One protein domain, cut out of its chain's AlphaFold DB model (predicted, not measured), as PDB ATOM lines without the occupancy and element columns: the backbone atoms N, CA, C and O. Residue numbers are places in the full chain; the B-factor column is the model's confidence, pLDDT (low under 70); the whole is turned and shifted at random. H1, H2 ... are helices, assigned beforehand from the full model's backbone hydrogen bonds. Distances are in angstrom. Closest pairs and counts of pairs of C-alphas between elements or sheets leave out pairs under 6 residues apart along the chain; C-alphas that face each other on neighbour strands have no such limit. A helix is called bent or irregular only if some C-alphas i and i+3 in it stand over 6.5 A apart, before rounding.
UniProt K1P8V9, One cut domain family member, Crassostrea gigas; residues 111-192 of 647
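AT A GLANCE: This is residues 111 to 192 of the 647 residues of the protein "One cut domain family member" of Crassostrea gigas (UniProt K1P8V9). Helices H1 to H4 make a small body of crossed helices: H3 and H4 both pack on H1 at a slant, and the short helix H2 packs on the start of H3. From the end of H4 the chain turns sharply into H5, the longest helix, which reaches away from the body as an arm past the end of H2, while residues 157 to 162 stick out at the other end. The printed part has 82 residues with five named helices, in the order H1, H2, H3, H4, H5, and no named strand, and its class is all helix. It is compact, with a radius of gyration of the C-alphas of 12.5 A, yet elongated in outline, spanning 42 by 24 by 20 A.

IN THESE COORDINATES: H1 is residues 111 to 123, 18.4 A long, and its C-alpha 111 is at (144.308, 175.681, 211.925). H2 is residues 128 to 134, 9.9 A long. H3 is residues 141 to 153, 19.5 A long, with C-alpha 153 at (139.003, 171.254, 211.455). H4 is residues 161 to 175, 20.6 A long; it is irregular, but only just, with C-alphas 163 and 166 6.8 A apart. H5 is residues 177 to 192, 23.0 A long, ending with C-alpha 192 at (175.150, 162.478, 220.794).

HOW THE PARTS SIT: H1 and H2 are close but not clearly touching, with the closest C-alphas, those of Leu 121 and Gln 128, 7.5 A apart. H1 touches H3 at a steep tilt of 45 degrees, opposite ways; the closest C-alphas are those of Pro 111 and Lys 152, 4.6 A apart, and H3 touches H1 with residues 148 to 153 alone. H1 also touches H4 at a steep tilt of 45 degrees, the same way, with the C-alphas of Thr 113 and Arg 171 closest at 6.0 A. H2 touches residues 141 to 145 of H3 alone, closest at the C-alphas of Arg 129 and Gln 141, 5.2 A apart. H3 and H4 are near each other, with 6 pairs of C-alphas within 10 A. H4 and H5 only just touch, and only at the corner, with 3 pairs of C-alphas within 8 A; the closest are those of Trp 173 and Glu 179, 5.9 A apart, and the lines are about perpendicular at 83 degrees. H2 and H5 are close but not clearly touching, the C-alphas of Phe 134 and Thr 183 closest at 6.9 A. H5 is apart from H1 and H3. In H1 and H5 every O i to N i+4 pair is within hydrogen-bond range; in H2 it is 2 of 3, in H3 7 of 9 and in H4 8 of 11.

THE WHOLE: The two C-alphas farthest apart, those of Ser 157 and Glu 192, are 43.2 A apart. The printed part has no cut and no long link. Mean pLDDT of the printed part is 77.1, and it is under 70 at residues 137 to 142, 151 to 153 and 189 to 192.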
ATOM      1  N   PRO A 111     143.813 176.088 213.239       82.69
ATOM      2  CA  PRO A 111     144.308 175.681 211.925       82.69
ATOM      3  C   PRO A 111     145.658 176.310 211.555       82.69
ATOM      4  O   PRO A 111     146.587 175.573 211.213       82.69
ATOM      5  N   ALA A 112     145.803 177.634 211.701       85.00
ATOM      6  CA  ALA A 112     147.064 178.320 211.410       85.00
ATOM      7  C   ALA A 112     148.193 177.869 212.352       85.00
ATOM      8  O   ALA A 112     149.247 177.440 211.885       85.00
ATOM      9  N   THR A 113     147.952 177.865 213.667       86.00
ATOM     10  CA  THR A 113     148.939 177.442 214.679       86.00
ATOM     11  C   THR A 113     149.381 175.990 214.482       86.00
ATOM     12  O   THR A 113     150.559 175.681 214.621       86.00
ATOM     13  N   VAL A 114     148.473 175.083 214.115       86.62
ATOM     14  CA  VAL A 114     148.783 173.670 213.837       86.62
ATOM     15  C   VAL A 114     149.609 173.514 212.559       86.62
ATOM     16  O   VAL A 114     150.533 172.695 212.528       86.62
ATOM     17  N   GLN A 115     149.317 174.294 211.515       86.44
ATOM     18  CA  GLN A 115     150.092 174.305 210.274       86.44
ATOM     19  C   GLN A 115     151.500 174.879 210.488       86.44
ATOM     20  O   GLN A 115     152.481 174.254 210.082       86.44
ATOM     21  N   GLU A 116     151.603 176.024 211.160       87.31
ATOM     22  CA  GLU A 116     152.860 176.706 211.481       87.31
ATOM     23  C   GLU A 116     153.736 175.849 212.407       87.31
ATOM     24  O   GLU A 116     154.904 175.609 212.106       87.31
ATOM     25  N   PHE A 117     153.155 175.265 213.462       87.06
ATOM     26  CA  PHE A 117     153.849 174.345 214.367       87.06
ATOM     27  C   PHE A 117     154.364 173.111 213.626       87.06
ATOM     28  O   PHE A 117     155.517 172.721 213.803       87.06
ATOM     29  N   LYS A 118     153.556 172.510 212.738       85.62
ATOM     30  CA  LYS A 118     154.013 171.385 211.909       85.62
ATOM     31  C   LYS A 118     155.193 171.790 211.015       85.62
ATOM     32  O   LYS A 118     156.179 171.058 210.970       85.62
ATOM     33  N   ALA A 119     155.110 172.939 210.342       85.50
ATOM     34  CA  ALA A 119     156.174 173.434 209.472       85.50
ATOM     35  C   ALA A 119     157.473 173.722 210.250       85.50
ATOM     36  O   ALA A 119     158.548 173.330 209.802       85.50
ATOM     37  N   ALA A 120     157.372 174.322 211.440       85.62
ATOM     38  CA  ALA A 120     158.504 174.596 212.325       85.62
ATOM     39  C   ALA A 120     159.164 173.317 212.875       85.62
ATOM     40  O   ALA A 120     160.390 173.251 212.985       85.62
ATOM     41  N   LEU A 121     158.385 172.268 213.173       85.44
ATOM     42  CA  LEU A 121     158.930 170.949 213.511       85.44
ATOM     43  C   LEU A 121     159.667 170.309 212.323       85.44
ATOM     44  O   LEU A 121     160.733 169.719 212.515       85.44
ATOM     45  N   GLU A 122     159.120 170.420 211.109       83.12
ATOM     46  CA  GLU A 122     159.709 169.836 209.897       83.12
ATOM     47  C   GLU A 122     160.997 170.564 209.472       83.12
ATOM     48  O   GLU A 122     162.000 169.893 209.224       83.12
ATOM     49  N   SER A 123     161.035 171.903 209.495       82.44
ATOM     50  CA  SER A 123     162.248 172.688 209.206       82.44
ATOM     51  C   SER A 123     163.352 172.487 210.254       82.44
ATOM     52  O   SER A 123     164.529 172.390 209.908       82.44
ATOM     53  N   SER A 124     162.978 172.337 211.527       80.81
ATOM     54  CA  SER A 124     163.904 172.062 212.636       80.81
ATOM     55  C   SER A 124     164.395 170.607 212.700       80.81
ATOM     56  O   SER A 124     165.243 170.266 213.531       80.81
ATOM     57  N   GLY A 125     163.830 169.702 211.891       81.31
ATOM     58  CA  GLY A 125     164.083 168.260 211.989       81.31
ATOM     59  C   GLY A 125     163.635 167.638 213.324       81.31
ATOM     60  O   GLY A 125     164.158 166.596 213.736       81.31
ATOM     61  N   ILE A 126     162.689 168.268 214.030       83.38
ATOM     62  CA  ILE A 126     162.161 167.798 215.313       83.38
ATOM     63  C   ILE A 126     161.053 166.776 215.042       83.38
ATOM     64  O   ILE A 126     159.934 167.109 214.659       83.38
ATOM     65  N   SER A 127     161.326 165.497 215.303       81.19
ATOM     66  CA  SER A 127     160.284 164.465 215.198       81.19
ATOM     67  C   SER A 127     159.124 164.726 216.173       81.19
ATOM     68  O   SER A 127     159.351 165.103 217.325       81.19
ATOM     69  N   GLN A 128     157.888 164.392 215.783       79.00
ATOM     70  CA  GLN A 128     156.713 164.470 216.670       79.00
ATOM     71  C   GLN A 128     156.905 163.732 218.012       79.00
ATOM     72  O   GLN A 128     156.357 164.136 219.032       79.00
ATOM     73  N   ARG A 129     157.705 162.653 218.047       70.62
ATOM     74  CA  ARG A 129     158.032 161.929 219.295       70.62
ATOM     75  C   ARG A 129     158.856 162.768 220.269       70.62
ATOM     76  O   ARG A 129     158.735 162.579 221.475       70.62
ATOM     77  N   PHE A 130     159.686 163.663 219.745       77.31
ATOM     78  CA  PHE A 130     160.468 164.611 220.525       77.31
ATOM     79  C   PHE A 130     159.591 165.791 220.960       77.31
ATOM     80  O   PHE A 130     159.508 166.071 222.152       77.31
ATOM     81  N   ALA A 131     158.851 166.391 220.021       78.75
ATOM     82  CA  ALA A 131     157.913 167.483 220.285       78.75
ATOM     83  C   ALA A 131     156.898 167.143 221.391       78.75
ATOM     84  O   ALA A 131     156.770 167.876 222.366       78.75
ATOM     85  N   ALA A 132     156.245 165.979 221.308       80.81
ATOM     86  CA  ALA A 132     155.263 165.556 222.306       80.81
ATOM     87  C   ALA A 132     155.873 165.368 223.714       80.81
ATOM     88  O   ALA A 132     155.190 165.578 224.713       80.81
ATOM     89  N   LYS A 133     157.168 165.019 223.805       75.56
ATOM     90  CA  LYS A 133     157.874 164.900 225.088       75.56
ATOM     91  C   LYS A 133     158.294 166.261 225.652       75.56
ATOM     92  O   LYS A 133     158.043 166.509 226.826       75.56
ATOM     93  N   PHE A 134     158.958 167.088 224.843       72.06
ATOM     94  CA  PHE A 134     159.683 168.280 225.305       72.06
ATOM     95  C   PHE A 134     158.917 169.602 225.148       72.06
ATOM     96  O   PHE A 134     159.196 170.527 225.894       72.06
ATOM     97  N   ILE A 135     157.959 169.688 224.219       77.06
ATOM     98  CA  ILE A 135     157.144 170.895 223.975       77.06
ATOM     99  C   ILE A 135     155.752 170.766 224.618       77.06
ATOM    100  O   ILE A 135     155.070 171.752 224.860       77.06
ATOM    101  N   MET A 136     155.293 169.540 224.895       73.38
ATOM    102  CA  MET A 136     153.936 169.262 225.385       73.38
ATOM    103  C   MET A 136     153.896 168.537 226.741       73.38
ATOM    104  O   MET A 136     152.975 167.756 226.980       73.38
ATOM    105  N   ASP A 137     154.887 168.751 227.608       65.50
ATOM    106  CA  ASP A 137     155.031 168.130 228.938       65.50
ATOM    107  C   ASP A 137     154.702 166.626 228.963       65.50
ATOM    108  O   ASP A 137     153.740 166.177 229.586       65.50
ATOM    109  N   SER A 138     155.497 165.813 228.262       54.00
ATOM    110  CA  SER A 138     155.321 164.349 228.220       54.00
ATOM    111  C   SER A 138     153.971 163.843 227.675       54.00
ATOM    112  O   SER A 138     153.603 162.684 227.896       54.00
ATOM    113  N   THR A 139     153.260 164.651 226.882       59.44
ATOM    114  CA  THR A 139     152.131 164.186 226.062       59.44
ATOM    115  C   THR A 139     152.548 162.999 225.180       59.44
ATOM    116  O   THR A 139     153.639 162.952 224.611       59.44
ATOM    117  N   SER A 140     151.674 161.997 225.025       56.59
ATOM    118  CA  SER A 140     151.987 160.860 224.148       56.59
ATOM    119  C   SER A 140     151.987 161.276 222.668       56.59
ATOM    120  O   SER A 140     151.119 162.030 222.233       56.59
ATOM    121  N   GLN A 141     152.913 160.750 221.856       53.00
ATOM    122  CA  GLN A 141     152.990 161.113 220.428       53.00
ATOM    123  C   GLN A 141     151.709 160.784 219.638       53.00
ATOM    124  O   GLN A 141     151.403 161.493 218.686       53.00
ATOM    125  N   GLY A 142     150.932 159.774 220.047       58.97
ATOM    126  CA  GLY A 142     149.612 159.523 219.456       58.97
ATOM    127  C   GLY A 142     148.638 160.683 219.693       58.97
ATOM    128  O   GLY A 142     147.921 161.070 218.780       58.97
ATOM    129  N   ASN A 143     148.680 161.295 220.881       71.69
ATOM    130  CA  ASN A 143     147.857 162.457 221.212       71.69
ATOM    131  C   ASN A 143     148.323 163.730 220.481       71.69
ATOM    132  O   ASN A 143     147.479 164.469 219.991       71.69
ATOM    133  N   LEU A 144     149.636 163.961 220.322       74.06
ATOM    134  CA  LEU A 144     150.121 165.049 219.451       74.06
ATOM    135  C   LEU A 144     149.678 164.832 217.996       74.06
ATOM    136  O   LEU A 144     149.169 165.760 217.382       74.06
ATOM    137  N   SER A 145     149.829 163.618 217.451       74.69
ATOM    138  CA  SER A 145     149.399 163.316 216.077       74.69
ATOM    139  C   SER A 145     147.905 163.595 215.886       74.69
ATOM    140  O   SER A 145     147.531 164.262 214.930       74.69
ATOM    141  N   PHE A 146     147.072 163.158 216.836       75.75
ATOM    142  CA  PHE A 146     145.632 163.409 216.841       75.75
ATOM    143  C   PHE A 146     145.283 164.903 216.957       75.75
ATOM    144  O   PHE A 146     144.370 165.363 216.280       75.75
ATOM    145  N   LEU A 147     146.020 165.684 217.753       80.38
ATOM    146  CA  LEU A 147     145.818 167.135 217.870       80.38
ATOM    147  C   LEU A 147     146.241 167.897 216.600       80.38
ATOM    148  O   LEU A 147     145.533 168.809 216.184       80.38
ATOM    149  N   LEU A 148     147.333 167.497 215.937       78.44
ATOM    150  CA  LEU A 148     147.744 168.073 214.643       78.44
ATOM    151  C   LEU A 148     146.843 167.651 213.470       78.44
ATOM    152  O   LEU A 148     146.914 168.235 212.389       78.44
ATOM    153  N   GLU A 149     146.021 166.622 213.658       76.19
ATOM    154  CA  GLU A 149     145.045 166.154 212.679       76.19
ATOM    155  C   GLU A 149     143.683 166.820 212.911       76.19
ATOM    156  O   GLU A 149     143.203 167.546 212.042       76.19
ATOM    157  N   LYS A 150     143.120 166.678 214.119       72.38
ATOM    158  CA  LYS A 150     141.826 167.246 214.527       72.38
ATOM    159  C   LYS A 150     141.831 168.777 214.624       72.38
ATOM    160  O   LYS A 150     140.792 169.395 214.414       72.38
ATOM    161  N   GLY A 151     142.978 169.402 214.897       69.50
ATOM    162  CA  GLY A 151     143.108 170.862 214.940       69.50
ATOM    163  C   GLY A 151     142.892 171.553 213.587       69.50
ATOM    164  O   GLY A 151     142.467 172.701 213.550       69.50
ATOM    165  N   LYS A 152     143.087 170.851 212.461       68.25
ATOM    166  CA  LYS A 152     142.841 171.407 211.114       68.25
ATOM    167  C   LYS A 152     141.369 171.740 210.849       68.25
ATOM    168  O   LYS A 152     141.079 172.504 209.938       68.25
ATOM    169  N   SER A 153     140.456 171.138 211.610       65.50
ATOM    170  CA  SER A 153     139.003 171.254 211.455       65.50
ATOM    171  C   SER A 153     138.318 171.572 212.791       65.50
ATOM    172  O   SER A 153     137.246 171.038 213.081       65.50
ATOM    173  N   LYS A 154     138.975 172.363 213.650       73.19
ATOM    174  CA  LYS A 154     138.432 172.805 214.942       73.19
ATOM    175  C   LYS A 154     138.676 174.290 215.157       73.19
ATOM    176  O   LYS A 154     139.821 174.733 215.194       73.19
ATOM    177  N   HIS A 155     137.603 175.037 215.380       74.38
ATOM    178  CA  HIS A 155     137.670 176.437 215.775       74.38
ATOM    179  C   HIS A 155     137.776 176.585 217.300       74.38
ATOM    180  O   HIS A 155     137.369 175.714 218.071       74.38
ATOM    181  N   TRP A 156     138.322 177.718 217.748       76.88
ATOM    182  CA  TRP A 156     138.614 178.010 219.159       76.88
ATOM    183  C   TRP A 156     137.389 177.876 220.080       76.88
ATOM    184  O   TRP A 156     137.484 177.345 221.191       76.88
ATOM    185  N   SER A 157     136.218 178.278 219.581       73.00
ATOM    186  CA  SER A 157     134.931 178.190 220.279       73.00
ATOM    187  C   SER A 157     134.456 176.754 220.532       73.00
ATOM    188  O   SER A 157     133.749 176.522 221.505       73.00
ATOM    189  N   GLU A 158     134.866 175.780 219.711       75.31
ATOM    190  CA  GLU A 158     134.450 174.367 219.812       75.31
ATOM    191  C   GLU A 158     135.266 173.552 220.830       75.31
ATOM    192  O   GLU A 158     135.091 172.337 220.955       75.31
ATOM    193  N   LEU A 159     136.215 174.190 221.515       73.50
ATOM    194  CA  LEU A 159     137.082 173.554 222.498       73.50
ATOM    195  C   LEU A 159     136.769 174.085 223.891       73.50
ATOM    196  O   LEU A 159     136.753 175.298 224.119       73.50
ATOM    197  N   SER A 160     136.601 173.156 224.833       76.12
ATOM    198  CA  SER A 160     136.555 173.459 226.262       76.12
ATOM    199  C   SER A 160     137.844 174.152 226.714       76.12
ATOM    200  O   SER A 160     138.899 173.998 226.094       76.12
ATOM    201  N   CYS A 161     137.790 174.881 227.831       70.00
ATOM    202  CA  CYS A 161     138.949 175.567 228.418       70.00
ATOM    203  C   CYS A 161     140.189 174.651 228.526       70.00
ATOM    204  O   CYS A 161     141.279 175.012 228.085       70.00
ATOM    205  N   ARG A 162     140.000 173.413 228.999       71.44
ATOM    206  CA  ARG A 162     141.049 172.386 229.098       71.44
ATOM    207  C   ARG A 162     141.527 171.873 227.731       71.44
ATOM    208  O   ARG A 162     142.698 171.530 227.589       71.44
ATOM    209  N   GLY A 163     140.649 171.849 226.727       76.81
ATOM    210  CA  GLY A 163     140.960 171.475 225.343       76.81
ATOM    211  C   GLY A 163     141.745 172.530 224.553       76.81
ATOM    212  O   GLY A 163     142.358 172.185 223.544       76.81
ATOM    213  N   ARG A 164     141.778 173.791 225.008       82.38
ATOM    214  CA  ARG A 164     142.563 174.879 224.386       82.38
ATOM    215  C   ARG A 164     144.045 174.854 224.776       82.38
ATOM    216  O   ARG A 164     144.892 175.229 223.966       82.38
ATOM    217  N   LEU A 165     144.371 174.353 225.972       81.19
ATOM    218  CA  LEU A 165     145.735 174.312 226.527       81.19
ATOM    219  C   LEU A 165     146.818 173.748 225.576       81.19
ATOM    220  O   LEU A 165     147.893 174.348 225.516       81.19
ATOM    221  N   PRO A 166     146.593 172.665 224.799       83.44
ATOM    222  CA  PRO A 166     147.604 172.160 223.869       83.44
ATOM    223  C   PRO A 166     147.932 173.144 222.739       83.44
ATOM    224  O   PRO A 166     149.090 173.245 222.346       83.44
ATOM    225  N   TYR A 167     146.939 173.887 222.243       84.69
ATOM    226  CA  TYR A 167     147.118 174.854 221.157       84.69
ATOM    227  C   TYR A 167     147.722 176.167 221.662       84.69
ATOM    228  O   TYR A 167     148.612 176.705 221.012       84.69
ATOM    229  N   ILE A 168     147.342 176.614 222.868       84.06
ATOM    230  CA  ILE A 168     148.033 177.705 223.585       84.06
ATOM    231  C   ILE A 168     149.526 177.384 223.717       84.06
ATOM    232  O   ILE A 168     150.371 178.242 223.489       84.06
ATOM    233  N   ARG A 169     149.864 176.134 224.051       83.69
ATOM    234  CA  ARG A 169     151.252 175.688 224.202       83.69
ATOM    235  C   ARG A 169     152.011 175.607 222.873       83.69
ATOM    236  O   ARG A 169     153.160 176.025 222.825       83.69
ATOM    237  N   MET A 170     151.372 175.143 221.793       85.81
ATOM    238  CA  MET A 170     151.958 175.208 220.443       85.81
ATOM    239  C   MET A 170     152.222 176.657 220.008       85.81
ATOM    240  O   MET A 170     153.296 176.937 219.484       85.81
ATOM    241  N   ARG A 171     151.280 177.577 220.270       87.12
ATOM    242  CA  ARG A 171     151.413 179.011 219.966       87.12
ATOM    243  C   ARG A 171     152.547 179.657 220.766       87.12
ATOM    244  O   ARG A 171     153.432 180.249 220.168       87.12
ATOM    245  N   ARG A 172     152.603 179.446 222.088       86.19
ATOM    246  CA  ARG A 172     153.700 179.947 222.944       86.19
ATOM    247  C   ARG A 172     155.077 179.458 222.487       86.19
ATOM    248  O   ARG A 172     155.998 180.259 222.435       86.19
ATOM    249  N   TRP A 173     155.199 178.194 222.076       87.19
ATOM    250  CA  TRP A 173     156.456 177.668 221.534       87.19
ATOM    251  C   TRP A 173     156.832 178.287 220.176       87.19
ATOM    252  O   TRP A 173     158.011 178.518 219.912       87.19
ATOM    253  N   LEU A 174     155.856 178.596 219.313       85.62
ATOM    254  CA  LEU A 174     156.087 179.342 218.065       85.62
ATOM    255  C   LEU A 174     156.523 180.791 218.326       85.62
ATOM    256  O   LEU A 174     157.459 181.270 217.692       85.62
ATOM    257  N   ASP A 175     155.892 181.455 219.292       85.50
ATOM    258  CA  ASP A 175     156.166 182.850 219.655       85.50
ATOM    259  C   ASP A 175     157.409 183.016 220.558       85.50
ATOM    260  O   ASP A 175     157.819 184.141 220.843       85.50
ATOM    261  N   SER A 176     158.030 181.914 221.003       85.31
ATOM    262  CA  SER A 176     159.188 181.897 221.910       85.31
ATOM    263  C   SER A 176     160.440 181.297 221.246       85.31
ATOM    264  O   SER A 176     160.683 180.085 221.322       85.31
ATOM    265  N   PRO A 177     161.311 182.132 220.640       78.69
ATOM    266  CA  PRO A 177     162.592 181.687 220.085       78.69
ATOM    267  C   PRO A 177     163.502 180.994 221.111       78.69
ATOM    268  O   PRO A 177     164.305 180.138 220.742       78.69
ATOM    269  N   GLU A 178     163.374 181.325 222.399       79.00
ATOM    270  CA  GLU A 178     164.153 180.694 223.468       79.00
ATOM    271  C   GLU A 178     163.673 179.265 223.759       79.00
ATOM    272  O   GLU A 178     164.499 178.358 223.868       79.00
ATOM    273  N   GLU A 179     162.358 179.008 223.781       78.88
ATOM    274  CA  GLU A 179     161.838 177.636 223.878       78.88
ATOM    275  C   GLU A 179     162.277 176.785 222.679       78.88
ATOM    276  O   GLU A 179     162.675 175.627 222.849       78.88
ATOM    277  N   GLN A 180     162.288 177.359 221.471       82.94
ATOM    278  CA  GLN A 180     162.809 176.697 220.270       82.94
ATOM    279  C   GLN A 180     164.307 176.392 220.404       82.94
ATOM    280  O   GLN A 180     164.727 175.257 220.162       82.94
ATOM    281  N   ARG A 181     165.117 177.355 220.865       80.88
ATOM    282  CA  ARG A 181     166.565 177.192 221.090       80.88
ATOM    283  C   ARG A 181     166.868 176.112 222.133       80.88
ATOM    284  O   ARG A 181     167.729 175.260 221.899       80.88
ATOM    285  N   ILE A 182     166.131 176.088 223.246       82.31
ATOM    286  CA  ILE A 182     166.219 175.038 224.272       82.31
ATOM    287  C   ILE A 182     165.826 173.677 223.678       82.31
ATOM    288  O   ILE A 182     166.545 172.694 223.858       82.31
ATOM    289  N   THR A 183     164.737 173.617 222.907       81.50
ATOM    290  CA  THR A 183     164.254 172.390 222.245       81.50
ATOM    291  C   THR A 183     165.291 171.829 221.263       81.50
ATOM    292  O   THR A 183     165.549 170.623 221.255       81.50
ATOM    293  N   LEU A 184     165.936 172.692 220.475       81.44
ATOM    294  CA  LEU A 184     167.004 172.332 219.536       81.44
ATOM    295  C   LEU A 184     168.288 171.872 220.248       81.44
ATOM    296  O   LEU A 184     168.914 170.905 219.810       81.44
ATOM    297  N   SER A 185     168.646 172.502 221.370       80.38
ATOM    298  CA  SER A 185     169.767 172.081 222.224       80.38
ATOM    299  C   SER A 185     169.524 170.698 222.849       80.38
ATOM    300  O   SER A 185     170.359 169.797 222.762       80.38
ATOM    301  N   GLN A 186     168.322 170.454 223.377       78.69
ATOM    302  CA  GLN A 186     167.917 169.123 223.841       78.69
ATOM    303  C   GLN A 186     167.935 168.092 222.689       78.69
ATOM    304  O   GLN A 186     168.327 166.934 222.874       78.69
ATOM    305  N   LEU A 187     167.560 168.496 221.467       79.31
ATOM    306  CA  LEU A 187     167.600 167.617 220.297       79.31
ATOM    307  C   LEU A 187     169.038 167.234 219.913       79.31
ATOM    308  O   LEU A 187     169.263 166.075 219.564       79.31
ATOM    309  N   SER A 188     170.010 168.150 219.988       76.00
ATOM    310  CA  SER A 188     171.420 167.828 219.713       76.00
ATOM    311  C   SER A 188     171.998 166.886 220.775       76.00
ATOM    312  O   SER A 188     172.566 165.852 220.416       76.00
ATOM    313  N   MET A 189     171.740 167.131 222.063       69.44
ATOM    314  CA  MET A 189     172.176 166.236 223.144       69.44
ATOM    315  C   MET A 189     171.633 164.807 222.972       69.44
ATOM    316  O   MET A 189     172.379 163.840 223.118       69.44
ATOM    317  N   THR A 190     170.368 164.634 222.565       64.38
ATOM    318  CA  THR A 190     169.805 163.289 222.294       64.38
ATOM    319  C   THR A 190     170.284 162.627 220.993       64.38
ATOM    320  O   THR A 190     169.988 161.445 220.776       64.38
ATOM    321  N   LYS A 191     171.019 163.339 220.126       59.84
ATOM    322  CA  LYS A 191     171.757 162.744 218.997       59.84
ATOM    323  C   LYS A 191     173.095 162.182 219.482       59.84
ATOM    324  O   LYS A 191     173.357 161.005 219.244       59.84
ATOM    325  N   GLU A 192     173.864 162.949 220.255       48.03
ATOM    326  CA  GLU A 192     175.150 162.478 220.794       48.03
ATOM    327  C   GLU A 192     174.984 161.363 221.840       48.03
ATOM    328  O   GLU A 192     175.712 160.374 221.796       48.03
TER     329      GLU A 192